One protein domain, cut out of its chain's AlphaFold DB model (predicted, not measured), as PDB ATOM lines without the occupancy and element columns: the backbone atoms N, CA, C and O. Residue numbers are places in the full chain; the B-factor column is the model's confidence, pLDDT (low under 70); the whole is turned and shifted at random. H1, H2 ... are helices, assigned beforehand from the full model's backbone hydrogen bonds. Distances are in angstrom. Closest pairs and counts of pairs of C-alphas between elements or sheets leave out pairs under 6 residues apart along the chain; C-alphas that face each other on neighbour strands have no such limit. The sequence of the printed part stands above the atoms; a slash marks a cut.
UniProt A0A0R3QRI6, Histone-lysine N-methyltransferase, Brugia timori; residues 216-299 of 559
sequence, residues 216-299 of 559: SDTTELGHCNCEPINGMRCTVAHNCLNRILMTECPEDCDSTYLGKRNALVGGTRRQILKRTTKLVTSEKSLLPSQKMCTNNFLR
ATOM      1  N   SER A 216     174.644 181.688 173.521       68.44
ATOM      2  CA  SER A 216     175.053 180.958 174.739       68.44
ATOM      3  C   SER A 216     175.094 179.444 174.533       68.44
ATOM      4  O   SER A 216     176.120 178.812 174.768       68.44
ATOM      5  N   ASP A 217     174.040 178.897 173.936       63.78
ATOM      6  CA  ASP A 217     173.822 177.461 173.755       63.78
ATOM      7  C   ASP A 217     174.880 176.813 172.840       63.78
ATOM      8  O   ASP A 217     175.186 175.630 172.954       63.78
ATOM      9  N   THR A 218     175.492 177.601 171.945       60.66
ATOM     10  CA  THR A 218     176.609 177.165 171.084       60.66
ATOM     11  C   THR A 218     177.983 177.355 171.735       60.66
ATOM     12  O   THR A 218     178.959 176.740 171.309       60.66
ATOM     13  N   THR A 219     178.076 178.190 172.773       60.28
ATOM     14  CA  THR A 219     179.316 178.450 173.528       60.28
ATOM     15  C   THR A 219     179.516 177.511 174.715       60.28
ATOM     16  O   THR A 219     180.643 177.322 175.156       60.28
ATOM     17  N   GLU A 220     178.442 176.882 175.192       62.44
ATOM     18  CA  GLU A 220     178.453 175.930 176.311       62.44
ATOM     19  C   GLU A 220     178.887 174.511 175.907       62.44
ATOM     20  O   GLU A 220     178.840 173.573 176.706       62.44
ATOM     21  N   LEU A 221     179.348 174.335 174.666       66.62
ATOM     22  CA  LEU A 221     179.878 173.062 174.204       66.62
ATOM     23  C   LEU A 221     181.167 172.715 174.954       66.62
ATOM     24  O   LEU A 221     182.214 173.336 174.782       66.62
ATOM     25  N   GLY A 222     181.067 171.693 175.802       76.88
ATOM     26  CA  GLY A 222     182.182 171.180 176.582       76.88
ATOM     27  C   GLY A 222     183.233 170.432 175.753       76.88
ATOM     28  O   GLY A 222     183.257 170.415 174.517       76.88
ATOM     29  N   HIS A 223     184.142 169.766 176.462       87.62
ATOM     30  CA  HIS A 223     185.167 168.937 175.834       87.62
ATOM     31  C   HIS A 223     184.557 167.737 175.112       87.62
ATOM     32  O   HIS A 223     183.710 167.030 175.656       87.62
ATOM     33  N   CYS A 224     185.060 167.452 173.911       91.12
ATOM     34  CA  CYS A 224     184.701 166.231 173.202       91.12
ATOM     35  C   CYS A 224     185.191 164.971 173.943       91.12
ATOM     36  O   CYS A 224     186.147 165.006 174.724       91.12
ATOM     37  N   ASN A 225     184.582 163.833 173.607       89.19
ATOM     38  CA  ASN A 225     184.935 162.513 174.139       89.19
ATOM     39  C   ASN A 225     185.711 161.653 173.125       89.19
ATOM     40  O   ASN A 225     185.678 160.432 173.196       89.19
ATOM     41  N   CYS A 226     186.376 162.266 172.140       92.56
ATOM     42  CA  CYS A 226     187.095 161.508 171.116       92.56
ATOM     43  C   CYS A 226     188.327 160.814 171.711       92.56
ATOM     44  O   CYS A 226     189.199 161.489 172.265       92.56
ATOM     45  N   GLU A 227     188.428 159.499 171.538       89.69
ATOM     46  CA  GLU A 227     189.664 158.736 171.751       89.69
ATOM     47  C   GLU A 227     190.623 158.915 170.564       89.69
ATOM     48  O   GLU A 227     190.172 159.324 169.500       89.69
ATOM     49  N   PRO A 228     191.935 158.671 170.716       88.69
ATOM     50  CA  PRO A 228     192.877 158.760 169.613       88.69
ATOM     51  C   PRO A 228     192.815 157.551 168.678       88.69
ATOM     52  O   PRO A 228     192.876 156.405 169.121       88.69
ATOM     53  N   ILE A 229     192.799 157.819 167.374       85.50
ATOM     54  CA  ILE A 229     192.964 156.842 166.294       85.50
ATOM     55  C   ILE A 229     194.215 157.248 165.510       85.50
ATOM     56  O   ILE A 229     194.282 158.366 164.999       85.50
ATOM     57  N   ASN A 230     195.212 156.358 165.441       83.25
ATOM     58  CA  ASN A 230     196.508 156.605 164.788       83.25
ATOM     59  C   ASN A 230     197.168 157.913 165.270       83.25
ATOM     60  O   ASN A 230     197.508 158.801 164.495       83.25
ATOM     61  N   GLY A 231     197.217 158.101 166.594       82.31
ATOM     62  CA  GLY A 231     197.793 159.298 167.225       82.31
ATOM     63  C   GLY A 231     196.974 160.591 167.083       82.31
ATOM     64  O   GLY A 231     197.288 161.576 167.748       82.31
ATOM     65  N   MET A 232     195.897 160.599 166.293       88.94
ATOM     66  CA  MET A 232     195.061 161.775 166.045       88.94
ATOM     67  C   MET A 232     193.707 161.675 166.743       88.94
ATOM     68  O   MET A 232     193.147 160.599 166.908       88.94
ATOM     69  N   ARG A 233     193.138 162.823 167.100       92.50
ATOM     70  CA  ARG A 233     191.814 162.973 167.712       92.50
ATOM     71  C   ARG A 233     190.976 163.951 166.909       92.50
ATOM     72  O   ARG A 233     191.495 164.831 166.228       92.50
ATOM     73  N   CYS A 234     189.657 163.835 167.041       93.44
ATOM     74  CA  CYS A 234     188.698 164.789 166.474       93.44
ATOM     75  C   CYS A 234     188.766 164.907 164.940       93.44
ATOM     76  O   CYS A 234     188.317 165.908 164.375       93.44
ATOM     77  N   THR A 235     189.304 163.890 164.258       89.88
ATOM     78  CA  THR A 235     189.258 163.790 162.793       89.88
ATOM     79  C   THR A 235     187.818 163.570 162.324       89.88
ATOM     80  O   THR A 235     186.918 163.329 163.133       89.88
ATOM     81  N   VAL A 236     187.589 163.614 161.011       85.00
ATOM     82  CA  VAL A 236     186.266 163.337 160.427       85.00
ATOM     83  C   VAL A 236     185.748 161.946 160.829       85.00
ATOM     84  O   VAL A 236     184.563 161.795 161.095       85.00
ATOM     85  N   ALA A 237     186.636 160.958 160.984       86.88
ATOM     86  CA  ALA A 237     186.272 159.592 161.370       86.88
ATOM     87  C   ALA A 237     185.802 159.449 162.832       86.88
ATOM     88  O   ALA A 237     185.172 158.455 163.175       86.88
ATOM     89  N   HIS A 238     186.092 160.422 163.702       91.75
ATOM     90  CA  HIS A 238     185.762 160.327 165.129       91.75
ATOM     91  C   HIS A 238     184.310 160.695 165.455       91.75
ATOM     92  O   HIS A 238     183.934 160.600 166.622       91.75
ATOM     93  N   ASN A 239     183.523 161.190 164.487       90.38
ATOM     94  CA  ASN A 239     182.196 161.773 164.738       90.38
ATOM     95  C   ASN A 239     182.217 162.758 165.923       90.38
ATOM     96  O   ASN A 239     181.363 162.735 166.807       90.38
ATOM     97  N   CYS A 240     183.258 163.595 165.975       92.94
ATOM     98  CA  CYS A 240     183.462 164.539 167.066       92.94
ATOM     99  C   CYS A 240     182.251 165.469 167.194       92.94
ATOM    100  O   CYS A 240     181.928 166.170 166.237       92.94
ATOM    101  N   LEU A 241     181.630 165.512 168.379       90.88
ATOM    102  CA  LEU A 241     180.441 166.331 168.634       90.88
ATOM    103  C   LEU A 241     180.667 167.799 168.250       90.88
ATOM    104  O   LEU A 241     179.857 168.376 167.535       90.88
ATOM    105  N   ASN A 242     181.812 168.365 168.638       92.56
ATOM    106  CA  ASN A 242     182.150 169.750 168.312       92.56
ATOM    107  C   ASN A 242     182.261 169.945 166.791       92.56
ATOM    108  O   ASN A 242     181.692 170.888 166.259       92.56
ATOM    109  N   ARG A 243     182.883 169.007 166.061       91.69
ATOM    110  CA  ARG A 243     182.961 169.062 164.589       91.69
ATOM    111  C   ARG A 243     181.577 168.981 163.934       91.69
ATOM    112  O   ARG A 243     181.333 169.705 162.978       91.69
ATOM    113  N   ILE A 244     180.692 168.114 164.435       91.12
ATOM    114  CA  ILE A 244     179.314 167.961 163.933       91.12
ATOM    115  C   ILE A 244     178.512 169.248 164.147       91.12
ATOM    116  O   ILE A 244     177.748 169.651 163.278       91.12
ATOM    117  N   LEU A 245     178.718 169.908 165.285       90.56
ATOM    118  CA  LEU A 245     178.051 171.157 165.649       90.56
ATOM    119  C   LEU A 245     178.753 172.407 165.105       90.56
ATOM    120  O   LEU A 245     178.392 173.515 165.483       90.56
ATOM    121  N   MET A 246     179.728 172.238 164.206       92.38
ATOM    122  CA  MET A 246     180.469 173.340 163.585       92.38
ATOM    123  C   MET A 246     181.175 174.230 164.615       92.38
ATOM    124  O   MET A 246     181.238 175.446 164.470       92.38
ATOM    125  N   THR A 247     181.749 173.615 165.644       92.62
ATOM    126  CA  THR A 247     182.501 174.276 166.714       92.62
ATOM    127  C   THR A 247     183.907 173.689 166.780       92.62
ATOM    128  O   THR A 247     184.096 172.468 166.774       92.62
ATOM    129  N   GLU A 248     184.930 174.537 166.839       93.56
ATOM    130  CA  GLU A 248     186.285 174.057 167.111       93.56
ATOM    131  C   GLU A 248     186.407 173.562 168.547       93.56
ATOM    132  O   GLU A 248     185.791 174.077 169.478       93.56
ATOM    133  N   CYS A 249     187.227 172.537 168.742       92.81
ATOM    134  CA  CYS A 249     187.523 172.055 170.074       92.81
ATOM    135  C   CYS A 249     188.208 173.152 170.917       92.81
ATOM    136  O   CYS A 249     188.985 173.956 170.382       92.81
ATOM    137  N   PRO A 250     187.965 173.156 172.242       90.38
ATOM    138  CA  PRO A 250     188.678 174.021 173.175       90.38
ATOM    139  C   PRO A 250     190.200 173.892 173.045       90.38
ATOM    140  O   PRO A 250     190.711 172.828 172.679       90.38
ATOM    141  N   GLU A 251     190.933 174.959 173.366       88.50
ATOM    142  CA  GLU A 251     192.403 174.969 173.302       88.50
ATOM    143  C   GLU A 251     193.031 173.859 174.158       88.50
ATOM    144  O   GLU A 251     194.006 173.221 173.761       88.50
ATOM    145  N   ASP A 252     192.413 173.560 175.296       88.94
ATOM    146  CA  ASP A 252     192.834 172.545 176.252       88.94
ATOM    147  C   ASP A 252     192.301 171.133 175.921       88.94
ATOM    148  O   ASP A 252     192.357 170.235 176.762       88.94
ATOM    149  N   CYS A 253     191.785 170.890 174.708       90.56
ATOM    150  CA  CYS A 253     191.153 169.618 174.339       90.56
ATOM    151  C   CYS A 253     192.053 168.392 174.564       90.56
ATOM    152  O   CYS A 253     191.582 167.362 175.061       90.56
ATOM    153  N   ASP A 254     193.337 168.483 174.214       88.56
ATOM    154  CA  ASP A 254     194.288 167.381 174.395       88.56
ATOM    155  C   ASP A 254     194.765 167.258 175.844       88.56
ATOM    156  O   ASP A 254     194.844 166.146 176.370       88.56
ATOM    157  N   SER A 255     195.009 168.377 176.534       87.19
ATOM    158  CA  SER A 255     195.380 168.361 177.954       87.19
ATOM    159  C   SER A 255     194.261 167.808 178.831       87.19
ATOM    160  O   SER A 255     194.529 167.013 179.731       87.19
ATOM    161  N   THR A 256     193.009 168.152 178.538       88.25
ATOM    162  CA  THR A 256     191.841 167.671 179.281       88.25
ATOM    163  C   THR A 256     191.603 166.184 179.044       88.25
ATOM    164  O   THR A 256     191.335 165.446 179.995       88.25
ATOM    165  N   TYR A 257     191.791 165.700 177.814       88.50
ATOM    166  CA  TYR A 257     191.793 164.263 177.532       88.50
ATOM    167  C   TYR A 257     192.875 163.524 178.330       88.50
ATOM    168  O   TYR A 257     192.581 162.563 179.044       88.50
ATOM    169  N   LEU A 258     194.123 164.001 178.262       85.00
ATOM    170  CA  LEU A 258     195.238 163.394 178.987       85.00
ATOM    171  C   LEU A 258     195.001 163.405 180.501       85.00
ATOM    172  O   LEU A 258     195.287 162.407 181.161       85.00
ATOM    173  N   GLY A 259     194.440 164.488 181.047       83.94
ATOM    174  CA  GLY A 259     194.051 164.598 182.452       83.94
ATOM    175  C   GLY A 259     193.039 163.527 182.865       83.94
ATOM    176  O   GLY A 259     193.310 162.764 183.794       83.94
ATOM    177  N   LYS A 260     191.923 163.404 182.130       85.50
ATOM    178  CA  LYS A 260     190.885 162.383 182.376       85.50
ATOM    179  C   LYS A 260     191.455 160.965 182.306       85.50
ATOM    180  O   LYS A 260     191.232 160.154 183.201       85.50
ATOM    181  N   ARG A 261     192.254 160.673 181.278       83.19
ATOM    182  CA  ARG A 261     192.881 159.358 181.092       83.19
ATOM    183  C   ARG A 261     193.863 159.024 182.216       83.19
ATOM    184  O   ARG A 261     193.884 157.898 182.705       83.19
ATOM    185  N   ASN A 262     194.679 159.988 182.636       81.81
ATOM    186  CA  ASN A 262     195.638 159.785 183.721       81.81
ATOM    187  C   ASN A 262     194.931 159.536 185.061       81.81
ATOM    188  O   ASN A 262     195.406 158.709 185.835       81.81
ATOM    189  N   ALA A 263     193.792 160.193 185.303       82.88
ATOM    190  CA  ALA A 263     192.951 159.932 186.468       82.88
ATOM    191  C   ALA A 263     192.340 158.518 186.440       82.88
ATOM    192  O   ALA A 263     192.356 157.835 187.457       82.88
ATOM    193  N   LEU A 264     191.875 158.053 185.273       82.25
ATOM    194  CA  LEU A 264     191.300 156.711 185.095       82.25
ATOM    195  C   LEU A 264     192.324 155.580 185.275       82.25
ATOM    196  O   LEU A 264     192.029 154.570 185.904       82.25
ATOM    197  N   VAL A 265     193.525 155.724 184.705       78.75
ATOM    198  CA  VAL A 265     194.546 154.655 184.704       78.75
ATOM    199  C   VAL A 265     195.369 154.633 186.002       78.75
ATOM    200  O   VAL A 265     195.953 153.604 186.346       78.75
ATOM    201  N   GLY A 266     195.458 155.759 186.717       77.00
ATOM    202  CA  GLY A 266     196.257 155.900 187.936       77.00
ATOM    203  C   GLY A 266     197.769 155.682 187.738       77.00
ATOM    204  O   GLY A 266     198.278 155.477 186.628       77.00
ATOM    205  N   GLY A 267     198.523 155.719 188.839       78.81
ATOM    206  CA  GLY A 267     199.958 155.408 188.876       78.81
ATOM    207  C   GLY A 267     200.866 156.586 189.238       78.81
ATOM    208  O   GLY A 267     200.442 157.730 189.377       78.81
ATOM    209  N   THR A 268     202.157 156.294 189.407       79.00
ATOM    210  CA  THR A 268     203.155 157.301 189.791       79.00
ATOM    211  C   THR A 268     203.411 158.295 188.655       79.00
ATOM    212  O   THR A 268     203.284 157.962 187.473       79.00
ATOM    213  N   ARG A 269     203.874 159.508 188.987       76.38
ATOM    214  CA  ARG A 269     204.233 160.552 188.003       76.38
ATOM    215  C   ARG A 269     205.128 160.019 186.874       76.38
ATOM    216  O   ARG A 269     204.920 160.348 185.710       76.38
ATOM    217  N   ARG A 270     206.079 159.135 187.194       75.88
ATOM    218  CA  ARG A 270     206.987 158.506 186.217       75.88
ATOM    219  C   ARG A 270     206.267 157.547 185.260       75.88
ATOM    220  O   ARG A 270     206.613 157.499 184.082       75.88
ATOM    221  N   GLN A 271     205.278 156.796 185.746       79.31
ATOM    222  CA  GLN A 271     204.456 155.901 184.921       79.31
ATOM    223  C   GLN A 271     203.530 156.696 183.993       79.31
ATOM    224  O   GLN A 271     203.404 156.350 182.820       79.31
ATOM    225  N   ILE A 272     202.945 157.789 184.493       77.50
ATOM    226  CA  ILE A 272     202.110 158.699 183.703       77.50
ATOM    227  C   ILE A 272     202.922 159.321 182.561       77.50
ATOM    228  O   ILE A 272     202.527 159.184 181.404       77.50
ATOM    229  N   LEU A 273     204.094 159.906 182.858       72.62
ATOM    230  CA  LEU A 273     204.962 160.489 181.828       72.62
ATOM    231  C   LEU A 273     205.326 159.468 180.744       72.62
ATOM    232  O   LEU A 273     205.128 159.746 179.567       72.62
ATOM    233  N   LYS A 274     205.776 158.262 181.125       74.81
ATOM    234  CA  LYS A 274     206.127 157.209 180.154       74.81
ATOM    235  C   LYS A 274     204.965 156.852 179.217       74.81
ATOM    236  O   LYS A 274     205.194 156.630 178.031       74.81
ATOM    237  N   ARG A 275     203.728 156.786 179.727       74.12
ATOM    238  CA  ARG A 275     202.540 156.465 178.914       74.12
ATOM    239  C   ARG A 275     202.170 157.602 177.964       74.12
ATOM    240  O   ARG A 275     201.843 157.325 176.816       74.12
ATOM    241  N   THR A 276     202.216 158.849 178.430       68.19
ATOM    242  CA  THR A 276     201.938 160.025 177.592       68.19
ATOM    243  C   THR A 276     202.961 160.143 176.469       68.19
ATOM    244  O   THR A 276     202.575 160.291 175.317       68.19
ATOM    245  N   THR A 277     204.253 159.969 176.769       68.44
ATOM    246  CA  THR A 277     205.301 159.957 175.741       68.44
ATOM    247  C   THR A 277     205.056 158.849 174.719       68.44
ATOM    248  O   THR A 277     205.103 159.123 173.529       68.44
ATOM    249  N   LYS A 278     204.699 157.631 175.157       68.12
ATOM    250  CA  LYS A 278     204.429 156.508 174.245       68.12
ATOM    251  C   LYS A 278     203.297 156.803 173.250       68.12
ATOM    252  O   LYS A 278     203.450 156.458 172.085       68.12
ATOM    253  N   LEU A 279     202.216 157.451 173.696       65.19
ATOM    254  CA  LEU A 279     201.089 157.865 172.843       65.19
ATOM    255  C   LEU A 279     201.480 158.934 171.817       65.19
ATOM    256  O   LEU A 279     201.016 158.884 170.687       65.19
ATOM    257  N   VAL A 280     202.344 159.873 172.204       61.84
ATOM    258  CA  VAL A 280     202.852 160.917 171.298       61.84
ATOM    259  C   VAL A 280     203.850 160.335 170.285       61.84
ATOM    260  O   VAL A 280     203.976 160.847 169.184       61.84
ATOM    261  N   THR A 281     204.550 159.249 170.629       58.09
ATOM    262  CA  THR A 281     205.625 158.672 169.798       58.09
ATOM    263  C   THR A 281     205.232 157.456 168.947       58.09
ATOM    264  O   THR A 281     206.096 156.916 168.261       58.09
ATOM    265  N   SER A 282     203.993 156.949 169.014       51.62
ATOM    266  CA  SER A 282     203.668 155.624 168.451       51.62
ATOM    267  C   SER A 282     203.504 155.543 166.928       51.62
ATOM    268  O   SER A 282     203.243 154.447 166.444       51.62
ATOM    269  N   GLU A 283     203.735 156.606 166.154       46.66
ATOM    270  CA  GLU A 283     203.863 156.510 164.691       46.66
ATOM    271  C   GLU A 283     205.072 157.318 164.196       46.66
ATOM    272  O   GLU A 283     205.258 158.487 164.528       46.66
ATOM    273  N   LYS A 284     205.961 156.648 163.447       43.69
ATOM    274  CA  LYS A 284     207.238 157.176 162.944       43.69
ATOM    275  C   LYS A 284     207.022 158.229 161.849       43.69
ATOM    276  O   LYS A 284     207.231 157.943 160.680       43.69
ATOM    277  N   SER A 285     206.677 159.445 162.239       41.91
ATOM    278  CA  SER A 285     207.108 160.696 161.606       41.91
ATOM    279  C   SER A 285     206.373 161.822 162.307       41.91
ATOM    280  O   SER A 285     205.149 161.818 162.256       41.91
ATOM    281  N   LEU A 286     207.121 162.771 162.882       36.56
ATOM    282  CA  LEU A 286     206.752 164.140 163.287       36.56
ATOM    283  C   LEU A 286     207.192 164.462 164.728       36.56
ATOM    284  O   LEU A 286     207.348 163.604 165.591       36.56
ATOM    285  N   LEU A 287     207.556 165.731 164.901       36.22
ATOM    286  CA  LEU A 287     208.355 166.275 165.997       36.22
ATOM    287  C   LEU A 287     207.626 166.300 167.365       36.22
ATOM    288  O   LEU A 287     206.403 166.196 167.407       36.22
ATOM    289  N   PRO A 288     208.357 166.528 168.484       37.41
ATOM    290  CA  PRO A 288     207.874 166.475 169.881       37.41
ATOM    291  C   PRO A 288     206.751 167.454 170.307       37.41
ATOM    292  O   PRO A 288     206.553 167.653 171.504       37.41
ATOM    293  N   SER A 289     206.028 168.076 169.372       46.47
ATOM    294  CA  SER A 289     204.980 169.084 169.608       46.47
ATOM    295  C   SER A 289     203.633 168.776 168.936       46.47
ATOM    296  O   SER A 289     202.775 169.659 168.864       46.47
ATOM    297  N   GLN A 290     203.409 167.556 168.438       59.16
ATOM    298  CA  GLN A 290     202.151 167.212 167.769       59.16
ATOM    299  C   GLN A 290     200.942 167.299 168.707       59.16
ATOM    300  O   GLN A 290     200.776 166.502 169.631       59.16
ATOM    301  N   LYS A 291     200.067 168.267 168.417       77.00
ATOM    302  CA  LYS A 291     198.686 168.294 168.901       77.00
ATOM    303  C   LYS A 291     197.949 167.098 168.304       77.00
ATOM    304  O   LYS A 291     198.056 166.847 167.106       77.00
ATOM    305  N   MET A 292     197.223 166.363 169.139       88.50
ATOM    306  CA  MET A 292     196.452 165.197 168.712       88.50
ATOM    307  C   MET A 292     195.127 165.646 168.093       88.50
ATOM    308  O   MET A 292     194.689 165.091 167.090       88.50
ATOM    309  N   CYS A 293     194.473 166.652 168.677       91.12
ATOM    310  CA  CYS A 293     193.221 167.201 168.174       91.12
ATOM    311  C   CYS A 293     193.423 167.899 166.822       91.12
ATOM    312  O   CYS A 293     194.216 168.832 166.718       91.12
ATOM    313  N   THR A 294     192.641 167.498 165.818       92.06
ATOM    314  CA  THR A 294     192.633 168.104 164.473       92.06
ATOM    315  C   THR A 294     191.447 169.046 164.228       92.06
ATOM    316  O   THR A 294     191.245 169.523 163.115       92.06
ATOM    317  N   ASN A 295     190.614 169.302 165.241       93.62
ATOM    318  CA  ASN A 295     189.464 170.211 165.153       93.62
ATOM    319  C   ASN A 295     189.779 171.570 165.804       93.62
ATOM    320  O   ASN A 295     189.088 171.990 166.726       93.62
ATOM    321  N   ASN A 296     190.880 172.202 165.398       91.69
ATOM    322  CA  ASN A 296     191.413 173.448 165.974       91.69
ATOM    323  C   ASN A 296     192.164 174.297 164.925       91.69
ATOM    324  O   ASN A 296     193.102 175.027 165.256       91.69
ATOM    325  N   PHE A 297     191.794 174.141 163.652       93.62
ATOM    326  CA  PHE A 297     192.489 174.737 162.517       93.62
ATOM    327  C   PHE A 297     192.528 176.267 162.609       93.62
ATOM    328  O   PHE A 297     193.607 176.848 162.661       93.62
ATOM    329  N   LEU A 298     191.376 176.934 162.696       93.50
ATOM    330  CA  LEU A 298     191.256 178.394 162.716       93.50
ATOM    331  C   LEU A 298     191.917 179.031 163.942       93.50
ATOM    332  O   LEU A 298     192.328 180.195 163.883       93.50
ATOM    333  N   ARG A 299     192.007 178.305 165.062       90.25
ATOM    334  CA  ARG A 299     192.746 178.738 166.258       90.25
ATOM    335  C   ARG A 299     194.257 178.814 166.024       90.25
ATOM    336  O   ARG A 299     194.933 179.616 166.664       90.25
TER     337      ARG A 299
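Overview. This is residues 216 to 299 of the 559 residues of the protein "Histone-lysine N-methyltransferase" of Brugia timori (UniProt A0A0R3QRI6). Two helices of equal length, H3 and H4, make a V at one end of the model, and most of the rest is a body of loops that holds the short helix H2, with the short H1 at the far end of the long axis. The tip of the V, residues 264 to 270, sticks out, while residues 282 to 299 lead from the end of H4 back to the loop body. The printed part has 84 residues with four named helices, H1, H2, H3 and H4 in that order, and no named strand. The class is all helix, though only 34 of the 84 residues are in named elements. The whole is compact, with a radius of gyration of the C-alphas of 13.6 A and spans of 41 by 28 by 20 A.

Arrangement. Begin with H3, residues 253 to 265, and go on over a tight link of 3 residues to H4, residues 269 to 281. These two helices are close but not clearly touching, with 2 pairs of C-alphas within 8 A; look for their closest C-alphas at Asn 262 and Ile 272, 6.6 A apart. They run opposite ways at a steep tilt of 50 degrees, and their centres are 11.8 A apart. Going back along the chain from H3, a short link of 8 residues leads to H2, residues 241 to 244, which is apart from both H3 and H4. Further back, a long link of 21 residues, 220 to 240, leads to H1, residues 216 to 219, which is apart from H2, H3 and H4. On the backbone, every O i to N i+4 pair is within hydrogen-bond range in H3 and H4; H1 and H2 are too short for such a pair, and each has 1 O i to N i+3 pair, which is within range.

Along the chain. Find C-alpha 253 at (191.153, 169.618, 174.339); from there H3 runs 18.5 A to C-alpha 265 at (194.546, 154.655, 184.704). H4 starts at C-alpha 269, at (204.233, 160.552, 188.003), and runs 18.4 A to C-alpha 281. H1 and H2 have four residues each, and H1 begins at C-alpha 216, at (175.053, 180.958, 174.739).

Size, cuts and confidence. The two C-alphas farthest apart are those of Ser 216 and Lys 284, at 41.7 A. The printed part has no cut. After H4, look along residues 282 to 299, 18 residues with no named element, whose C-alphas lie 5 to 19 A from the mean of all C-alphas. The mean pLDDT of the printed part is 78.9, and confidence is low, under 70, in residues 216 to 221 and 276 to 290.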